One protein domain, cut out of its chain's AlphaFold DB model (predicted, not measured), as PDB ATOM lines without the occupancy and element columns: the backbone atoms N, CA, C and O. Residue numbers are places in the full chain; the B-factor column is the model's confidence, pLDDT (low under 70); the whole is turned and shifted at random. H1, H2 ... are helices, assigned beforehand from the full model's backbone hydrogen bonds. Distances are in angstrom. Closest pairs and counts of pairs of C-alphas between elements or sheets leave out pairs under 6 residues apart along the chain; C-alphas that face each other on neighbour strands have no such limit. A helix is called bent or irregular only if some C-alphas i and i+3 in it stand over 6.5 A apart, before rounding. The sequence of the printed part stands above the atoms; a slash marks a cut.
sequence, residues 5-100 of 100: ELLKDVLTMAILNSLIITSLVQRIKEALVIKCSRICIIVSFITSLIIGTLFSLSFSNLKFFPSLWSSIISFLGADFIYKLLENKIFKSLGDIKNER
ATOM      1  N   GLU A   5     -15.653  15.198  19.606       78.12
ATOM      2  CA  GLU A   5     -16.674  15.989  18.904       78.12
ATOM      3  C   GLU A   5     -16.858  17.349  19.572       78.12
ATOM      4  O   GLU A   5     -16.704  18.385  18.929       78.12
ATOM      5  N   LEU A   6     -17.048  17.353  20.895       78.69
ATOM      6  CA  LEU A   6     -17.176  18.589  21.665       78.69
ATOM      7  C   LEU A   6     -15.913  19.455  21.561       78.69
ATOM      8  O   LEU A   6     -15.999  20.677  21.488       78.69
ATOM      9  N   LEU A   7     -14.734  18.833  21.532       78.50
ATOM     10  CA  LEU A   7     -13.472  19.545  21.363       78.50
ATOM     11  C   LEU A   7     -13.355  20.192  19.976       78.50
ATOM     12  O   LEU A   7     -12.907  21.334  19.873       78.50
ATOM     13  N   LYS A   8     -13.767  19.481  18.922       79.44
ATOM     14  CA  LYS A   8     -13.781  20.004  17.554       79.44
ATOM     15  C   LYS A   8     -14.714  21.209  17.447       79.44
ATOM     16  O   LYS A   8     -14.277  22.246  16.963       79.44
ATOM     17  N   ASP A   9     -15.922  21.113  17.997       82.06
ATOM     18  CA  ASP A   9     -16.893  22.213  18.006       82.06
ATOM     19  C   ASP A   9     -16.369  23.441  18.763       82.06
ATOM     20  O   ASP A   9     -16.467  24.567  18.273       82.06
ATOM     21  N   VAL A  10     -15.745  23.238  19.931       84.00
ATOM     22  CA  VAL A  10     -15.112  24.321  20.703       84.00
ATOM     23  C   VAL A  10     -14.028  25.012  19.883       84.00
ATOM     24  O   VAL A  10     -13.986  26.241  19.846       84.00
ATOM     25  N   LEU A  11     -13.154  24.262  19.212       82.81
ATOM     26  CA  LEU A  11     -12.085  24.875  18.428       82.81
ATOM     27  C   LEU A  11     -12.604  25.555  17.156       82.81
ATOM     28  O   LEU A  11     -12.138  26.647  16.837       82.81
ATOM     29  N   THR A  12     -13.581  24.972  16.459       81.50
ATOM     30  CA  THR A  12     -14.213  25.606  15.293       81.50
ATOM     31  C   THR A  12     -14.860  26.934  15.680       81.50
ATOM     32  O   THR A  12     -14.629  27.948  15.020       81.50
ATOM     33  N   MET A  13     -15.584  26.974  16.801       83.88
ATOM     34  CA  MET A  13     -16.148  28.222  17.316       83.88
ATOM     35  C   MET A  13     -15.071  29.210  17.762       83.88
ATOM     36  O   MET A  13     -15.236  30.414  17.584       83.88
ATOM     37  N   ALA A  14     -13.949  28.735  18.301       84.44
ATOM     38  CA  ALA A  14     -12.839  29.599  18.685       84.44
ATOM     39  C   ALA A  14     -12.184  30.297  17.474       84.44
ATOM     40  O   ALA A  14     -11.791  31.459  17.596       84.44
ATOM     41  N   ILE A  15     -12.107  29.629  16.315       83.75
ATOM     42  CA  ILE A  15     -11.623  30.211  15.047       83.75
ATOM     43  C   ILE A  15     -12.596  31.276  14.531       83.75
ATOM     44  O   ILE A  15     -12.196  32.384  14.195       83.75
ATOM     45  N   LEU A  16     -13.900  30.988  14.519       84.62
ATOM     46  CA  LEU A  16     -14.902  31.981  14.109       84.62
ATOM     47  C   LEU A  16     -14.885  33.207  15.032       84.62
ATOM     48  O   LEU A  16     -14.885  34.349  14.569       84.62
ATOM     49  N   ASN A  17     -14.782  32.963  16.340       85.81
ATOM     50  CA  ASN A  17     -14.626  34.013  17.333       85.81
ATOM     51  C   ASN A  17     -13.353  34.831  17.104       85.81
ATOM     52  O   ASN A  17     -13.400  36.039  17.305       85.81
ATOM     53  N   SER A  18     -12.237  34.232  16.666       84.06
ATOM     54  CA  SER A  18     -10.947  34.940  16.615       84.06
ATOM     55  C   SER A  18     -10.986  36.030  15.551       84.06
ATOM     56  O   SER A  18     -10.518  37.145  15.784       84.06
ATOM     57  N   LEU A  19     -11.642  35.742  14.424       82.56
ATOM     58  CA  LEU A  19     -11.878  36.684  13.338       82.56
ATOM     59  C   LEU A  19     -12.755  37.853  13.800       82.56
ATOM     60  O   LEU A  19     -12.351  39.013  13.693       82.56
ATOM     61  N   ILE A  20     -13.923  37.553  14.372       83.94
ATOM     62  CA  ILE A  20     -14.900  38.567  14.796       83.94
ATOM     63  C   ILE A  20     -14.322  39.442  15.909       83.94
ATOM     64  O   ILE A  20     -14.389  40.669  15.842       83.94
ATOM     65  N   ILE A  21     -13.719  38.817  16.921       84.62
ATOM     66  CA  ILE A  21     -13.110  39.497  18.062       84.62
ATOM     67  C   ILE A  21     -11.968  40.395  17.598       84.62
ATOM     68  O   ILE A  21     -11.885  41.531  18.055       84.62
ATOM     69  N   THR A  22     -11.112  39.940  16.677       82.56
ATOM     70  CA  THR A  22      -9.998  40.757  16.174       82.56
ATOM     71  C   THR A  22     -10.512  42.024  15.496       82.56
ATOM     72  O   THR A  22     -10.038  43.119  15.813       82.56
ATOM     73  N   SER A  23     -11.527  41.910  14.635       81.88
ATOM     74  CA  SER A  23     -12.160  43.068  13.996       81.88
ATOM     75  C   SER A  23     -12.836  43.995  15.012       81.88
ATOM     76  O   SER A  23     -12.694  45.216  14.930       81.88
ATOM     77  N   LEU A  24     -13.530  43.440  16.009       82.50
ATOM     78  CA  LEU A  24     -14.206  44.217  17.049       82.50
ATOM     79  C   LEU A  24     -13.202  44.971  17.935       82.50
ATOM     80  O   LEU A  24     -13.363  46.159  18.202       82.50
ATOM     81  N   VAL A  25     -12.127  44.298  18.342       81.81
ATOM     82  CA  VAL A  25     -11.033  44.865  19.133       81.81
ATOM     83  C   VAL A  25     -10.330  45.985  18.368       81.81
ATOM     84  O   VAL A  25     -10.028  47.019  18.958       81.81
ATOM     85  N   GLN A  26     -10.099  45.830  17.062       80.44
ATOM     86  CA  GLN A  26      -9.552  46.900  16.220       80.44
ATOM     87  C   GLN A  26     -10.480  48.124  16.193       80.44
ATOM     88  O   GLN A  26     -10.023  49.231  16.477       80.44
ATOM     89  N   ARG A  27     -11.787  47.922  15.974       82.50
ATOM     90  CA  ARG A  27     -12.785  49.009  15.999       82.50
ATOM     91  C   ARG A  27     -12.821  49.725  17.352       82.50
ATOM     92  O   ARG A  27     -12.901  50.946  17.396       82.50
ATOM     93  N   ILE A  28     -12.730  48.981  18.454       79.25
ATOM     94  CA  ILE A  28     -12.714  49.525  19.820       79.25
ATOM     95  C   ILE A  28     -11.447  50.344  20.071       79.25
ATOM     96  O   ILE A  28     -11.525  51.425  20.653       79.25
ATOM     97  N   LYS A  29     -10.285  49.866  19.617       76.06
ATOM     98  CA  LYS A  29      -9.016  50.600  19.733       76.06
ATOM     99  C   LYS A  29      -9.047  51.922  18.968       76.06
ATOM    100  O   LYS A  29      -8.589  52.927  19.507       76.06
ATOM    101  N   GLU A  30      -9.599  51.915  17.754       78.56
ATOM    102  CA  GLU A  30      -9.804  53.119  16.940       78.56
ATOM    103  C   GLU A  30     -10.797  54.083  17.604       78.56
ATOM    104  O   GLU A  30     -10.509  55.272  17.726       78.56
ATOM    105  N   ALA A  31     -11.933  53.575  18.090       75.38
ATOM    106  CA  ALA A  31     -12.999  54.389  18.673       75.38
ATOM    107  C   ALA A  31     -12.621  55.035  20.017       75.38
ATOM    108  O   ALA A  31     -13.009  56.169  20.283       75.38
ATOM    109  N   LEU A  32     -11.871  54.334  20.875       68.19
ATOM    110  CA  LEU A  32     -11.528  54.812  22.222       68.19
ATOM    111  C   LEU A  32     -10.197  55.580  22.302       68.19
ATOM    112  O   LEU A  32      -9.834  56.008  23.395       68.19
ATOM    113  N   VAL A  33      -9.455  55.742  21.194       65.31
ATOM    114  CA  VAL A  33      -8.143  56.436  21.132       65.31
ATOM    115  C   VAL A  33      -7.252  56.063  22.331       65.31
ATOM    116  O   VAL A  33      -6.737  56.904  23.075       65.31
ATOM    117  N   ILE A  34      -7.114  54.758  22.584       62.72
ATOM    118  CA  ILE A  34      -6.463  54.258  23.800       62.72
ATOM    119  C   ILE A  34      -4.946  54.474  23.688       62.72
ATOM    120  O   ILE A  34      -4.236  53.681  23.077       62.72
ATOM    121  N   LYS A  35      -4.428  55.530  24.330       60.28
ATOM    122  CA  LYS A  35      -2.981  55.826  24.397       60.28
ATOM    123  C   LYS A  35      -2.181  54.846  25.270       60.28
ATOM    124  O   LYS A  35      -0.961  54.786  25.153       60.28
ATOM    125  N   CYS A  36      -2.830  54.089  26.161       64.69
ATOM    126  CA  CYS A  36      -2.148  53.218  27.124       64.69
ATOM    127  C   CYS A  36      -2.184  51.735  26.712       64.69
ATOM    128  O   CYS A  36      -3.240  51.100  26.710       64.69
ATOM    129  N   SER A  37      -1.007  51.158  26.446       68.62
ATOM    130  CA  SER A  37      -0.842  49.771  25.978       68.62
ATOM    131  C   SER A  37      -1.436  48.711  26.927       68.62
ATOM    132  O   SER A  37      -2.075  47.762  26.476       68.62
ATOM    133  N   ARG A  38      -1.332  48.888  28.253       72.75
ATOM    134  CA  ARG A  38      -1.833  47.891  29.225       72.75
ATOM    135  C   ARG A  38      -3.361  47.838  29.299       72.75
ATOM    136  O   ARG A  38      -3.940  46.758  29.343       72.75
ATOM    137  N   ILE A  39      -4.010  49.002  29.272       74.69
ATOM    138  CA  ILE A  39      -5.477  49.120  29.301       74.69
ATOM    139  C   ILE A  39      -6.065  48.538  28.014       74.69
ATOM    140  O   ILE A  39      -7.065  47.829  28.046       74.69
ATOM    141  N   CYS A  40      -5.384  48.764  26.893       71.62
ATOM    142  CA  CYS A  40      -5.743  48.221  25.593       71.62
ATOM    143  C   CYS A  40      -5.800  46.683  25.597       71.62
ATOM    144  O   CYS A  40      -6.761  46.104  25.092       71.62
ATOM    145  N   ILE A  41      -4.823  46.016  26.222       73.69
ATOM    146  CA  ILE A  41      -4.791  44.549  26.349       73.69
ATOM    147  C   ILE A  41      -5.946  44.047  27.224       73.69
ATOM    148  O   ILE A  41      -6.646  43.121  26.825       73.69
ATOM    149  N   ILE A  42      -6.184  44.680  28.376       78.38
ATOM    150  CA  ILE A  42      -7.249  44.278  29.312       78.38
ATOM    151  C   ILE A  42      -8.631  44.452  28.676       78.38
ATOM    152  O   ILE A  42      -9.447  43.533  28.715       78.38
ATOM    153  N   VAL A  43      -8.883  45.598  28.038       78.50
ATOM    154  CA  VAL A  43     -10.144  45.862  27.332       78.50
ATOM    155  C   VAL A  43     -10.325  44.870  26.191       78.50
ATOM    156  O   VAL A  43     -11.407  44.307  26.056       78.50
ATOM    157  N   SER A  44      -9.270  44.595  25.417       77.12
ATOM    158  CA  SER A  44      -9.326  43.599  24.342       77.12
ATOM    159  C   SER A  44      -9.669  42.220  24.892       77.12
ATOM    160  O   SER A  44     -10.543  41.559  24.348       77.12
ATOM    161  N   PHE A  45      -9.051  41.803  25.997       81.44
ATOM    162  CA  PHE A  45      -9.299  40.505  26.621       81.44
ATOM    163  C   PHE A  45     -10.730  40.379  27.152       81.44
ATOM    164  O   PHE A  45     -11.420  39.422  26.817       81.44
ATOM    165  N   ILE A  46     -11.211  41.367  27.910       84.69
ATOM    166  CA  ILE A  46     -12.577  41.389  28.459       84.69
ATOM    167  C   ILE A  46     -13.616  41.385  27.336       84.69
ATOM    168  O   ILE A  46     -14.567  40.609  27.365       84.69
ATOM    169  N   THR A  47     -13.403  42.219  26.322       80.81
ATOM    170  CA  THR A  47     -14.252  42.295  25.129       80.81
ATOM    171  C   THR A  47     -14.287  40.947  24.412       80.81
ATOM    172  O   THR A  47     -15.359  40.451  24.081       80.81
ATOM    173  N   SER A  48     -13.123  40.318  24.236       82.88
ATOM    174  CA  SER A  48     -13.000  38.991  23.628       82.88
ATOM    175  C   SER A  48     -13.781  37.944  24.410       82.88
ATOM    176  O   SER A  48     -14.489  37.147  23.810       82.88
ATOM    177  N   LEU A  49     -13.683  37.967  25.740       85.75
ATOM    178  CA  LEU A  49     -14.355  37.026  26.633       85.75
ATOM    179  C   LEU A  49     -15.875  37.182  26.598       85.75
ATOM    180  O   LEU A  49     -16.590  36.192  26.494       85.75
ATOM    181  N   ILE A  50     -16.372  38.418  26.658       87.25
ATOM    182  CA  ILE A  50     -17.810  38.698  26.672       87.25
ATOM    183  C   ILE A  50     -18.412  38.390  25.301       87.25
ATOM    184  O   ILE A  50     -19.300  37.544  25.207       87.25
ATOM    185  N   ILE A  51     -17.911  39.026  24.235       85.81
ATOM    186  CA  ILE A  51     -18.466  38.850  22.888       85.81
ATOM    187  C   ILE A  51     -18.257  37.421  22.389       85.81
ATOM    188  O   ILE A  51     -19.189  36.847  21.834       85.81
ATOM    189  N   GLY A  52     -17.091  36.813  22.622       84.50
ATOM    190  CA  GLY A  52     -16.826  35.440  22.193       84.50
ATOM    191  C   GLY A  52     -17.693  34.408  22.913       84.50
ATOM    192  O   GLY A  52     -18.204  33.490  22.272       84.50
ATOM    193  N   THR A  53     -17.947  34.580  24.214       85.75
ATOM    194  CA  THR A  53     -18.843  33.684  24.966       85.75
ATOM    195  C   THR A  53     -20.302  33.857  24.531       85.75
ATOM    196  O   THR A  53     -21.011  32.866  24.359       85.75
ATOM    197  N   LEU A  54     -20.755  35.098  24.310       85.31
ATOM    198  CA  LEU A  54     -22.102  35.393  23.799       85.31
ATOM    199  C   LEU A  54     -22.312  34.838  22.388       85.31
ATOM    200  O   LEU A  54     -23.354  34.243  22.110       85.31
ATOM    201  N   PHE A  55     -21.322  34.994  21.512       83.56
ATOM    202  CA  PHE A  55     -21.369  34.470  20.153       83.56
ATOM    203  C   PHE A  55     -21.403  32.941  20.151       83.56
ATOM    204  O   PHE A  55     -22.276  32.345  19.525       83.56
ATOM    205  N   SER A  56     -20.525  32.300  20.925       83.38
ATOM    206  CA  SER A  56     -20.519  30.843  21.067       83.38
ATOM    207  C   SER A  56     -21.818  30.291  21.650       83.38
ATOM    208  O   SER A  56     -22.283  29.258  21.187       83.38
ATOM    209  N   LEU A  57     -22.437  30.974  22.618       83.12
ATOM    210  CA  LEU A  57     -23.750  30.585  23.151       83.12
ATOM    211  C   LEU A  57     -24.891  30.787  22.144       83.12
ATOM    212  O   LEU A  57     -25.859  30.036  22.171       83.12
ATOM    213  N   SER A  58     -24.798  31.803  21.284       82.94
ATOM    214  CA  SER A  58     -25.860  32.130  20.320       82.94
ATOM    215  C   SER A  58     -25.828  31.230  19.085       82.94
ATOM    216  O   SER A  58     -26.874  30.911  18.530       82.94
ATOM    217  N   PHE A  59     -24.632  30.831  18.647       76.38
ATOM    218  CA  PHE A  59     -24.422  30.100  17.393       76.38
ATOM    219  C   PHE A  59     -24.000  28.641  17.587       76.38
ATOM    220  O   PHE A  59     -23.790  27.931  16.605       76.38
ATOM    221  N   SER A  60     -23.887  28.167  18.830       74.81
ATOM    222  CA  SER A  60     -23.524  26.783  19.122       74.81
ATOM    223  C   SER A  60     -24.379  26.176  20.233       74.81
ATOM    224  O   SER A  60     -24.822  26.864  21.144       74.81
ATOM    225  N   ASN A  61     -24.540  24.849  20.204       74.50
ATOM    226  CA  ASN A  61     -25.144  24.068  21.295       74.50
ATOM    227  C   ASN A  61     -24.161  23.816  22.460       74.50
ATOM    228  O   ASN A  61     -24.377  22.951  23.314       74.50
ATOM    229  N   LEU A  62     -23.047  24.550  22.494       73.50
ATOM    230  CA  LEU A  62     -22.045  24.442  23.542       73.50
ATOM    231  C   LEU A  62     -22.612  24.937  24.876       73.50
ATOM    232  O   LEU A  62     -23.134  26.044  24.996       73.50
ATOM    233  N   LYS A  63     -22.443  24.120  25.922       80.25
ATOM    234  CA  LYS A  63     -22.725  24.532  27.303       80.25
ATOM    235  C   LYS A  63     -21.837  25.728  27.692       80.25
ATOM    236  O   LYS A  63     -20.783  25.961  27.099       80.25
ATOM    237  N   PHE A  64     -22.221  26.435  28.755       77.69
ATOM    238  CA  PHE A  64     -21.526  27.637  29.238       77.69
ATOM    239  C   PHE A  64     -20.007  27.451  29.436       77.69
ATOM    240  O   PHE A  64     -19.217  28.277  28.991       77.69
ATOM    241  N   PHE A  65     -19.581  26.331  30.033       80.50
ATOM    242  CA  PHE A  65     -18.160  26.028  30.254       80.50
ATOM    243  C   PHE A  65     -17.352  25.837  28.947       80.50
ATOM    244  O   PHE A  65     -16.317  26.487  28.800       80.50
ATOM    245  N   PRO A  66     -17.785  24.992  27.987       80.56
ATOM    246  CA  PRO A  66     -17.144  24.903  26.674       80.56
ATOM    247  C   PRO A  66     -17.116  26.228  25.897       80.56
ATOM    248  O   PRO A  66     -16.128  26.515  25.228       80.56
ATOM    249  N   SER A  67     -18.174  27.039  26.002       81.31
ATOM    250  CA  SER A  67     -18.260  28.360  25.361       81.31
ATOM    251  C   SER A  67     -17.202  29.333  25.902       81.31
ATOM    252  O   SER A  67     -16.470  29.956  25.133       81.31
ATOM    253  N   LEU A  68     -17.039  29.386  27.229       84.69
ATOM    254  CA  LEU A  68     -15.972  30.158  27.876       84.69
ATOM    255  C   LEU A  68     -14.587  29.713  27.401       84.69
ATOM    256  O   LEU A  68     -13.738  30.545  27.077       84.69
ATOM    257  N   TRP A  69     -14.368  28.399  27.320       82.19
ATOM    258  CA  TRP A  69     -13.114  27.848  26.814       82.19
ATOM    259  C   TRP A  69     -12.861  28.220  25.355       82.19
ATOM    260  O   TRP A  69     -11.740  28.605  25.028       82.19
ATOM    261  N   SER A  70     -13.881  28.181  24.492       83.19
ATOM    262  CA  SER A  70     -13.735  28.602  23.096       83.19
ATOM    263  C   SER A  70     -13.338  30.075  23.002       83.19
ATOM    264  O   SER A  70     -12.470  30.430  22.207       83.19
ATOM    265  N   SER A  71     -13.911  30.926  23.853       83.12
ATOM    266  CA  SER A  71     -13.617  32.357  23.898       83.12
ATOM    267  C   SER A  71     -12.192  32.652  24.376       83.12
ATOM    268  O   SER A  71     -11.530  33.535  23.831       83.12
ATOM    269  N   ILE A  72     -11.691  31.896  25.357       83.19
ATOM    270  CA  ILE A  72     -10.304  32.001  25.836       83.19
ATOM    271  C   ILE A  72      -9.333  31.534  24.744       83.19
ATOM    272  O   ILE A  72      -8.389  32.245  24.413       83.19
ATOM    273  N   ILE A  73      -9.585  30.371  24.138       82.31
ATOM    274  CA  ILE A  73      -8.751  29.813  23.060       82.31
ATOM    275  C   ILE A  73      -8.713  30.759  21.855       82.31
ATOM    276  O   ILE A  73      -7.666  30.943  21.237       82.31
ATOM    277  N   SER A  74      -9.840  31.400  21.558       82.69
ATOM    278  CA  SER A  74      -9.961  32.397  20.502       82.69
ATOM    279  C   SER A  74      -9.000  33.573  20.686       82.69
ATOM    280  O   SER A  74      -8.311  33.952  19.741       82.69
ATOM    281  N   PHE A  75      -8.873  34.080  21.916       76.56
ATOM    282  CA  PHE A  75      -7.940  35.159  22.243       76.56
ATOM    283  C   PHE A  75      -6.465  34.735  22.151       76.56
ATOM    284  O   PHE A  75      -5.624  35.537  21.751       76.56
ATOM    285  N   LEU A  76      -6.137  33.485  22.497       74.88
ATOM    286  CA  LEU A  76      -4.766  32.963  22.394       74.88
ATOM    287  C   LEU A  76      -4.326  32.648  20.950       74.88
ATOM    288  O   LEU A  76      -3.132  32.476  20.714       74.88
ATOM    289  N   GLY A  77      -5.257  32.575  19.996       67.00
ATOM    290  CA  GLY A  77      -4.978  32.193  18.609       67.00
ATOM    291  C   GLY A  77      -5.463  30.778  18.301       67.00
ATOM    292  O   GLY A  77      -4.676  29.834  18.189       67.00
ATOM    293  N   ALA A  78      -6.780  30.645  18.140       65.31
ATOM    294  CA  ALA A  78      -7.451  29.370  17.899       65.31
ATOM    295  C   ALA A  78      -6.958  28.636  16.647       65.31
ATOM    296  O   ALA A  78      -6.821  27.419  16.682       65.31
ATOM    297  N   ASP A  79      -6.622  29.355  15.575       63.03
ATOM    298  CA  ASP A  79      -6.100  28.765  14.339       63.03
ATOM    299  C   ASP A  79      -4.765  28.038  14.536       63.03
ATOM    300  O   ASP A  79      -4.530  26.979  13.950       63.03
ATOM    301  N   PHE A  80      -3.890  28.583  15.387       67.62
ATOM    302  CA  PHE A  80      -2.611  27.956  15.707       67.62
ATOM    303  C   PHE A  80      -2.820  26.711  16.568       67.62
ATOM    304  O   PHE A  80      -2.276  25.651  16.265       67.62
ATOM    305  N   ILE A  81      -3.656  26.818  17.604       68.19
ATOM    306  CA  ILE A  81      -3.959  25.702  18.504       68.19
ATOM    307  C   ILE A  81      -4.686  24.582  17.750       68.19
ATOM    308  O   ILE A  81      -4.331  23.421  17.929       68.19
ATOM    309  N   TYR A  82      -5.630  24.906  16.860       65.44
ATOM    310  CA  TYR A  82      -6.331  23.927  16.026       65.44
ATOM    311  C   TYR A  82      -5.390  23.197  15.084       65.44
ATOM    312  O   TYR A  82      -5.339  21.972  15.134       65.44
ATOM    313  N   LYS A  83      -4.574  23.913  14.301       66.94
ATOM    314  CA  LYS A  83      -3.594  23.274  13.407       66.94
ATOM    315  C   LYS A  83      -2.578  22.430  14.172       66.94
ATOM    316  O   LYS A  83      -2.143  21.395  13.670       66.94
ATOM    317  N   LEU A  84      -2.192  22.854  15.375       69.00
ATOM    318  CA  LEU A  84      -1.286  22.098  16.233       69.00
ATOM    319  C   LEU A  84      -1.955  20.822  16.767       69.00
ATOM    320  O   LEU A  84      -1.321  19.769  16.766       69.00
ATOM    321  N   LEU A  85      -3.228  20.888  17.171       69.12
ATOM    322  CA  LEU A  85      -3.989  19.732  17.653       69.12
ATOM    323  C   LEU A  85      -4.324  18.750  16.524       69.12
ATOM    324  O   LEU A  85      -4.179  17.542  16.697       69.12
ATOM    325  N   GLU A  86      -4.733  19.265  15.365       67.94
ATOM    326  CA  GLU A  86      -4.991  18.505  14.139       67.94
ATOM    327  C   GLU A  86      -3.751  17.721  13.715       67.94
ATOM    328  O   GLU A  86      -3.802  16.499  13.575       67.94
ATOM    329  N   ASN A  87      -2.603  18.394  13.616       66.56
ATOM    330  CA  ASN A  87      -1.371  17.739  13.191       66.56
ATOM    331  C   ASN A  87      -0.761  16.819  14.253       66.56
ATOM    332  O   ASN A  87      -0.217  15.782  13.886       66.56
ATOM    333  N   LYS A  88      -0.805  17.168  15.547       62.72
ATOM    334  CA  LYS A  88      -0.155  16.355  16.591       62.72
ATOM    335  C   LYS A  88      -1.037  15.262  17.164       62.72
ATOM    336  O   LYS A  88      -0.541  14.171  17.396       62.72
ATOM    337  N   ILE A  89      -2.300  15.554  17.454       62.88
ATOM    338  CA  ILE A  89      -3.175  14.629  18.183       62.88
ATOM    339  C   ILE A  89      -4.041  13.851  17.201       62.88
ATOM    340  O   ILE A  89      -4.044  12.627  17.237       62.88
ATOM    341  N   PHE A  90      -4.727  14.527  16.281       63.38
ATOM    342  CA  PHE A  90      -5.629  13.835  15.360       63.38
ATOM    343  C   PHE A  90      -4.879  13.013  14.304       63.38
ATOM    344  O   PHE A  90      -5.269  11.878  14.039       63.38
ATOM    345  N   LYS A  91      -3.764  13.521  13.764       61.94
ATOM    346  CA  LYS A  91      -2.926  12.767  12.816       61.94
ATOM    347  C   LYS A  91      -2.214  11.580  13.474       61.94
ATOM    348  O   LYS A  91      -2.245  10.484  12.929       61.94
ATOM    349  N   SER A  92      -1.664  11.772  14.678       56.47
ATOM    350  CA  SER A  92      -1.026  10.689  15.444       56.47
ATOM    351  C   SER A  92      -2.015   9.583  15.828       56.47
ATOM    352  O   SER A  92      -1.633   8.421  15.853       56.47
ATOM    353  N   LEU A  93      -3.285   9.911  16.086       53.84
ATOM    354  CA  LEU A  93      -4.328   8.915  16.353       53.84
ATOM    355  C   LEU A  93      -4.850   8.235  15.078       53.84
ATOM    356  O   LEU A  93      -5.259   7.076  15.134       53.84
ATOM    357  N   GLY A  94      -4.837   8.937  13.941       57.53
ATOM    358  CA  GLY A  94      -5.160   8.373  12.630       57.53
ATOM    359  C   GLY A  94      -4.165   7.298  12.191       57.53
ATOM    360  O   GLY A  94      -4.597   6.240  11.740       57.53
ATOM    361  N   ASP A  95      -2.865   7.523  12.406       54.78
ATOM    362  CA  ASP A  95      -1.817   6.530  12.117       54.78
ATOM    363  C   ASP A  95      -1.969   5.268  12.977       54.78
ATOM    364  O   ASP A  95      -1.949   4.155  12.460       54.78
ATOM    365  N   ILE A  96      -2.253   5.424  14.275       52.41
ATOM    366  CA  ILE A  96      -2.445   4.285  15.195       52.41
ATOM    367  C   ILE A  96      -3.658   3.424  14.796       52.41
ATOM    368  O   ILE A  96      -3.706   2.232  15.103       52.41
ATOM    369  N   LYS A  97      -4.658   4.003  14.115       45.72
ATOM    370  CA  LYS A  97      -5.829   3.262  13.623       45.72
ATOM    371  C   LYS A  97      -5.576   2.567  12.279       45.72
ATOM    372  O   LYS A  97      -6.332   1.666  11.946       45.72
ATOM    373  N   ASN A  98      -4.548   2.968  11.529       49.53
ATOM    374  CA  ASN A  98      -4.214   2.399  10.220       49.53
ATOM    375  C   ASN A  98      -3.149   1.281  10.298       49.53
ATOM    376  O   ASN A  98      -2.899   0.612   9.302       49.53
ATOM    377  N   GLU A  99      -2.550   1.061  11.475       45.28
ATOM    378  CA  GLU A  99      -1.650  -0.066  11.788       45.28
ATOM    379  C   GLU A  99      -2.357  -1.263  12.470       45.28
ATOM    380  O   GLU A  99      -1.697  -2.136  13.037       45.28
ATOM    381  N   ARG A 100      -3.697  -1.336  12.435       38.00
ATOM    382  CA  ARG A 100      -4.456  -2.528  12.859       38.00
ATOM    383  C   ARG A 100      -5.393  -3.039  11.783       38.00
ATOM    384  O   ARG A 100      -6.178  -2.218  11.264       38.00
TER     385      ARG A 100
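AT A GLANCE: This is residues 5 to 100 of the 100 residues of an uncharacterized protein of Clostridium sp. CAG:710 (UniProt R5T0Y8). The longest helix, H3, is sharply bent: its first arm, H3a, crosses H1 and H2, which cross each other, in a small body, while residues 87 to 100, mostly of arm H3b, stick out. The printed part has 96 residues, 86 of them in the three named helices H1, H2 and H3, in that order along the chain; the class is all helix, and the whole is loose, with a radius of gyration of the C-alphas of 16.0 A and spans of 59 by 26 by 17 A.

HOW THE PARTS SIT: H3, residues 64 to 98, was assigned as one helix by its hydrogen bonds, but C-alphas 76 and 79 are 9.2 A apart; arms H3a, 64 to 76, and H3b, 79 to 98, stand at a steep tilt of 69 degrees, only just short of perpendicular. H3a and H2, residues 37 to 59, touch as a hairpin, opposite ways at 42 degrees, closest C-alphas Ser 71 and Gly 52, 4.8 A. H1, residues 5 to 32, touches H3a with residues 10 to 21 alone, closest C-alphas Ala 14 and Ser 74, 4.4 A. H1 touches H2 at a steep tilt of 46 degrees, closest C-alphas Asn 17 and Gly 52, 5.5 A. H2 and H3b are apart. Every O i to N i+4 pair is within hydrogen-bond range in H1, H2 and H3a; in H3b 14 of 16 are.

IN THESE COORDINATES: H1 is 39.3 A long from C-alpha 5 at (-16.674, 15.989, 18.904), with a kink of 30 degrees near residue 19; H2 is 31.9 A, H3a 18.9 A and H3b 26.8 A, ending at C-alpha 98, (-4.214, 2.399, 10.220).

THE WHOLE: The C-alphas farthest apart, of Val 33 and Arg 100, are 59.7 A apart. The printed part has no cut, both links are tight, and pLDDT is under 70 at residues 32 to 37 and 77 to 100.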